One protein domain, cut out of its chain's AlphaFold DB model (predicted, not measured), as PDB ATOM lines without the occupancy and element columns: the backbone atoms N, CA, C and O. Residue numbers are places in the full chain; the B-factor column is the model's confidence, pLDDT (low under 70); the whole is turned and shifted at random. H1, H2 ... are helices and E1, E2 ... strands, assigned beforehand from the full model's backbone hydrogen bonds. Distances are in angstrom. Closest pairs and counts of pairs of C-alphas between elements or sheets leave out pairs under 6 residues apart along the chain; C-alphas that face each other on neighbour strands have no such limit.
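This is residues 2 to 47 of the 631 residues of the protein "Predicted protein" of Leptosphaeria maculans (strain JN3 / isolate v23.1.3 / race Av1-4-5-6-7-8) (UniProt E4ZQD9). This small domain has little regular structure: a short pair of parallel strands, E1 and E2, side by side, with one helix, H1, nearer to E1 than to E2, and the rest of the printed part in no named helix or strand. The 46 printed residues hold, in order, E1, E2 and H1, a mixed class with only 16 residues in named elements. The whole is compact, with a radius of gyration of the C-alphas of 10.1 A and spans of 26 by 25 by 17 A.

Find C-alpha 12 at (77.249, 68.871, 56.285), where E1, residues 12 to 14, begins. E2 is residues 25 to 27. H1, residues 31 to 40, runs 14.2 A to C-alpha 40 at (81.165, 75.057, 63.073).

Look first at E1 and E2, parallel at 39 degrees, where N 13 and O 25 are 3.0 A apart, within hydrogen-bond range. The closest C-alphas of E1 and H1, Val 14 and Thr 34, are 6.8 A apart. In H1 every O i to N i+4 pair is within hydrogen-bond range.

The C-alphas of Arg 2 and Ser 47, the two farthest apart, are 29.8 A apart. The printed part has no cut. E1 to E2 is a short link and E2 to H1 a tight one. Confidence is under 70 at residues 2 to 6 and 16 to 19.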
ATOM      1  N   ARG A   2      74.399  54.246  68.190       40.75
ATOM      2  CA  ARG A   2      74.891  53.896  66.848       40.75
ATOM      3  C   ARG A   2      75.298  55.200  66.172       40.75
ATOM      4  O   ARG A   2      74.458  56.070  65.982       40.75
ATOM      5  N   ILE A   3      76.588  55.353  65.909       47.72
ATOM      6  CA  ILE A   3      77.107  56.467  65.115       47.72
ATOM      7  C   ILE A   3      76.768  56.130  63.668       47.72
ATOM      8  O   ILE A   3      77.176  55.077  63.182       47.72
ATOM      9  N   HIS A   4      75.956  56.971  63.030       50.94
ATOM     10  CA  HIS A   4      75.494  56.713  61.674       50.94
ATOM     11  C   HIS A   4      76.536  57.174  60.645       50.94
ATOM     12  O   HIS A   4      76.942  56.326  59.858       50.94
ATOM     13  N   HIS A   5      77.061  58.410  60.710       56.44
ATOM     14  CA  HIS A   5      78.060  58.960  59.768       56.44
ATOM     15  C   HIS A   5      79.146  59.799  60.484       56.44
ATOM     16  O   HIS A   5      78.921  60.278  61.598       56.44
ATOM     17  N   TYR A   6      80.330  59.924  59.866       69.25
ATOM     18  CA  TYR A   6      81.468  60.734  60.335       69.25
ATOM     19  C   TYR A   6      81.882  61.681  59.208       69.25
ATOM     20  O   TYR A   6      82.735  61.336  58.392       69.25
ATOM     21  N   ASP A   7      81.277  62.865  59.179       72.25
ATOM     22  CA  ASP A   7      81.631  63.913  58.231       72.25
ATOM     23  C   ASP A   7      82.025  65.194  58.971       72.25
ATOM     24  O   ASP A   7      81.419  65.533  59.996       72.25
ATOM     25  N   PRO A   8      83.073  65.898  58.504       79.62
ATOM     26  CA  PRO A   8      83.438  67.184  59.069       79.62
ATOM     27  C   PRO A   8      82.286  68.179  58.853       79.62
ATOM     28  O   PRO A   8      81.610  68.101  57.826       79.62
ATOM     29  N   PRO A   9      82.077  69.148  59.765       80.62
ATOM     30  CA  PRO A   9      80.977  70.108  59.652       80.62
ATOM     31  C   PRO A   9      80.909  70.817  58.293       80.62
ATOM     32  O   PRO A   9      79.821  71.059  57.794       80.62
ATOM     33  N   GLU A  10      82.056  71.072  57.661       78.38
ATOM     34  CA  GLU A  10      82.188  71.703  56.337       78.38
ATOM     35  C   GLU A  10      81.526  70.928  55.185       78.38
ATOM     36  O   GLU A  10      81.252  71.511  54.135       78.38
ATOM     37  N   HIS A  11      81.267  69.630  55.367       77.69
ATOM     38  CA  HIS A  11      80.610  68.753  54.391       77.69
ATOM     39  C   HIS A  11      79.155  68.422  54.764       77.69
ATOM     40  O   HIS A  11      78.526  67.595  54.104       77.69
ATOM     41  N   VAL A  12      78.625  69.053  55.816       82.62
ATOM     42  CA  VAL A  12      77.249  68.871  56.285       82.62
ATOM     43  C   VAL A  12      76.396  70.055  55.839       82.62
ATOM     44  O   VAL A  12      76.775  71.217  56.024       82.62
ATOM     45  N   PHE A  13      75.214  69.760  55.293       84.69
ATOM     46  CA  PHE A  13      74.299  70.771  54.772       84.69
ATOM     47  C   PHE A  13      73.035  70.880  55.626       84.69
ATOM     48  O   PHE A  13      72.421  69.878  55.984       84.69
ATOM     49  N   VAL A  14      72.641  72.100  55.991       82.38
ATOM     50  CA  VAL A  14      71.485  72.361  56.862       82.38
ATOM     51  C   VAL A  14      70.318  72.943  56.072       82.38
ATOM     52  O   VAL A  14      70.388  74.061  55.564       82.38
ATOM     53  N   GLY A  15      69.202  72.217  56.012       72.25
ATOM     54  CA  GLY A  15      68.029  72.683  55.275       72.25
ATOM     55  C   GLY A  15      67.085  71.574  54.831       72.25
ATOM     56  O   GLY A  15      67.272  70.399  55.145       72.25
ATOM     57  N   ARG A  16      66.025  71.982  54.124       60.94
ATOM     58  CA  ARG A  16      65.028  71.075  53.532       60.94
ATOM     59  C   ARG A  16      65.275  70.788  52.057       60.94
ATOM     60  O   ARG A  16      64.746  69.796  51.566       60.94
ATOM     61  N   ASP A  17      66.030  71.645  51.375       60.44
ATOM     62  CA  ASP A  17      66.404  71.408  49.989       60.44
ATOM     63  C   ASP A  17      67.471  70.312  49.936       60.44
ATOM     64  O   ASP A  17      68.446  70.344  50.688       60.44
ATOM     65  N   GLN A  18      67.229  69.295  49.114       69.94
ATOM     66  CA  GLN A  18      68.062  68.100  49.008       69.94
ATOM     67  C   GLN A  18      68.295  67.758  47.538       69.94
ATOM     68  O   GLN A  18      68.070  66.624  47.110       69.94
ATOM     69  N   GLU A  19      68.740  68.742  46.759       69.00
ATOM     70  CA  GLU A  19      69.061  68.585  45.335       69.00
ATOM     71  C   GLU A  19      69.938  67.343  45.062       69.00
ATOM     72  O   GLU A  19      69.670  66.578  44.135       69.00
ATOM     73  N   TYR A  20      70.914  67.070  45.938       74.38
ATOM     74  CA  TYR A  20      71.825  65.919  45.850       74.38
ATOM     75  C   TYR A  20      71.560  64.858  46.932       74.38
ATOM     76  O   TYR A  20      72.492  64.264  47.495       74.38
ATOM     77  N   ARG A  21      70.282  64.625  47.265       76.38
ATOM     78  CA  ARG A  21      69.863  63.617  48.253       76.38
ATOM     79  C   ARG A  21      70.498  62.256  47.964       76.38
ATOM     80  O   ARG A  21      70.437  61.753  46.848       76.38
ATOM     81  N   GLY A  22      71.062  61.628  48.995       73.94
ATOM     82  CA  GLY A  22      71.707  60.316  48.871       73.94
ATOM     83  C   GLY A  22      73.166  60.377  48.415       73.94
ATOM     84  O   GLY A  22      73.833  59.342  48.417       73.94
ATOM     85  N   ILE A  23      73.681  61.571  48.098       77.62
ATOM     86  CA  ILE A  23      75.107  61.852  47.886       77.62
ATOM     87  C   ILE A  23      75.651  62.719  49.022       77.62
ATOM     88  O   ILE A  23      76.685  62.372  49.597       77.62
ATOM     89  N   LEU A  24      74.948  63.815  49.321       81.31
ATOM     90  CA  LEU A  24      75.280  64.759  50.385       81.31
ATOM     91  C   LEU A  24      74.429  64.506  51.627       81.31
ATOM     92  O   LEU A  24      73.259  64.116  51.523       81.31
ATOM     93  N   ASP A  25      75.018  64.786  52.785       78.38
ATOM     94  CA  ASP A  25      74.352  64.656  54.071       78.38
ATOM     95  C   ASP A  25      73.662  65.962  54.446       78.38
ATOM     96  O   ASP A  25      74.290  66.969  54.789       78.38
ATOM     97  N   TYR A  26      72.334  65.914  54.383       82.50
ATOM     98  CA  TYR A  26      71.467  66.998  54.812       82.50
ATOM     99  C   TYR A  26      70.922  66.698  56.203       82.50
ATOM    100  O   TYR A  26      70.302  65.655  56.429       82.50
ATOM    101  N   VAL A  27      71.126  67.623  57.136       83.31
ATOM    102  CA  VAL A  27      70.663  67.497  58.517       83.31
ATOM    103  C   VAL A  27      69.654  68.580  58.862       83.31
ATOM    104  O   VAL A  27      69.750  69.732  58.439       83.31
ATOM    105  N   GLN A  28      68.678  68.199  59.680       81.88
ATOM    106  CA  GLN A  28      67.655  69.103  60.178       81.88
ATOM    107  C   GLN A  28      67.588  68.988  61.699       81.88
ATOM    108  O   GLN A  28      67.165  67.965  62.238       81.88
ATOM    109  N   TYR A  29      67.997  70.052  62.384       82.81
ATOM    110  CA  TYR A  29      67.974  70.142  63.842       82.81
ATOM    111  C   TYR A  29      67.188  71.377  64.304       82.81
ATOM    112  O   TYR A  29      66.637  72.115  63.485       82.81
ATOM    113  N   SER A  30      67.108  71.600  65.621       87.00
ATOM    114  CA  SER A  30      66.496  72.813  66.178       87.00
ATOM    115  C   SER A  30      67.229  74.078  65.709       87.00
ATOM    116  O   SER A  30      68.341  74.010  65.172       87.00
ATOM    117  N   ALA A  31      66.619  75.246  65.915       82.75
ATOM    118  CA  ALA A  31      67.209  76.522  65.513       82.75
ATOM    119  C   ALA A  31      68.577  76.756  66.181       82.75
ATOM    120  O   ALA A  31      69.524  77.189  65.525       82.75
ATOM    121  N   GLU A  32      68.714  76.394  67.458       89.38
ATOM    122  CA  GLU A  32      69.951  76.537  68.228       89.38
ATOM    123  C   GLU A  32      71.048  75.595  67.717       89.38
ATOM    124  O   GLU A  32      72.192  76.011  67.531       89.38
ATOM    125  N   ALA A  33      70.699  74.335  67.442       85.94
ATOM    126  CA  ALA A  33      71.633  73.341  66.919       85.94
ATOM    127  C   ALA A  33      72.072  73.662  65.481       85.94
ATOM    128  O   ALA A  33      73.244  73.515  65.140       85.94
ATOM    129  N   THR A  34      71.156  74.167  64.654       86.88
ATOM    130  CA  THR A  34      71.466  74.632  63.296       86.88
ATOM    131  C   THR A  34      72.420  75.828  63.336       86.88
ATOM    132  O   THR A  34      73.428  75.831  62.635       86.88
ATOM    133  N   ALA A  35      72.172  76.808  64.214       84.12
ATOM    134  CA  ALA A  35      73.063  77.956  64.397       84.12
ATOM    135  C   ALA A  35      74.463  77.546  64.889       84.12
ATOM    136  O   ALA A  35      75.461  78.142  64.480       84.12
ATOM    137  N   PHE A  36      74.551  76.525  65.745       90.50
ATOM    138  CA  PHE A  36      75.827  75.940  66.156       90.50
ATOM    139  C   PHE A  36      76.569  75.296  64.976       90.50
ATOM    140  O   PHE A  36      77.744  75.593  64.776       90.50
ATOM    141  N   LEU A  37      75.896  74.467  64.171       86.94
ATOM    142  CA  LEU A  37      76.512  73.797  63.018       86.94
ATOM    143  C   LEU A  37      77.013  74.788  61.966       86.94
ATOM    144  O   LEU A  37      78.128  74.631  61.476       86.94
ATOM    145  N   LEU A  38      76.240  75.838  61.674       85.19
ATOM    146  CA  LEU A  38      76.666  76.913  60.772       85.19
ATOM    147  C   LEU A  38      77.943  77.602  61.279       85.19
ATOM    148  O   LEU A  38      78.867  77.838  60.509       85.19
ATOM    149  N   LYS A  39      78.046  77.866  62.592       88.06
ATOM    150  CA  LYS A  39      79.279  78.400  63.204       88.06
ATOM    151  C   LYS A  39      80.447  77.411  63.169       88.06
ATOM    152  O   LYS A  39      81.593  77.846  63.164       88.06
ATOM    153  N   ALA A  40      80.162  76.112  63.170       88.88
ATOM    154  CA  ALA A  40      81.165  75.057  63.073       88.88
ATOM    155  C   ALA A  40      81.651  74.808  61.631       88.88
ATOM    156  O   ALA A  40      82.621  74.077  61.460       88.88
ATOM    157  N   GLY A  41      81.006  75.403  60.618       83.94
ATOM    158  CA  GLY A  41      81.406  75.311  59.209       83.94
ATOM    159  C   GLY A  41      80.373  74.672  58.277       83.94
ATOM    160  O   GLY A  41      80.614  74.635  57.073       83.94
ATOM    161  N   ALA A  42      79.230  74.204  58.793       86.38
ATOM    162  CA  ALA A  42      78.138  73.702  57.957       86.38
ATOM    163  C   ALA A  42      77.567  74.806  57.064       86.38
ATOM    164  O   ALA A  42      77.605  75.993  57.403       86.38
ATOM    165  N   LYS A  43      77.013  74.413  55.918       86.44
ATOM    166  CA  LYS A  43      76.487  75.336  54.903       86.44
ATOM    167  C   LYS A  43      75.012  75.058  54.652       86.44
ATOM    168  O   LYS A  43      74.524  73.970  54.935       86.44
ATOM    169  N   HIS A  44      74.285  76.028  54.110       80.31
ATOM    170  CA  HIS A  44      72.918  75.773  53.649       80.31
ATOM    171  C   HIS A  44      72.905  74.958  52.353       80.31
ATOM    172  O   HIS A  44      72.099  74.045  52.208       80.31
ATOM    173  N   GLU A  45      73.854  75.240  51.459       82.00
ATOM    174  CA  GLU A  45      73.963  74.614  50.145       82.00
ATOM    175  C   GLU A  45      75.430  74.312  49.806       82.00
ATOM    176  O   GLU A  45      76.335  75.021  50.270       82.00
ATOM    177  N   PRO A  46      75.691  73.261  49.011       85.50
ATOM    178  CA  PRO A  46      77.029  72.948  48.531       85.50
ATOM    179  C   PRO A  46      77.511  74.001  47.532       85.50
ATOM    180  O   PRO A  46      76.833  74.315  46.555       85.50
ATOM    181  N   SER A  47      78.720  74.523  47.744       88.31
ATOM    182  CA  SER A  47      79.357  75.387  46.749       88.31
ATOM    183  C   SER A  47      79.840  74.574  45.547       88.31
ATOM    184  O   SER A  47      80.052  73.364  45.630       88.31
TER     185      SER A  47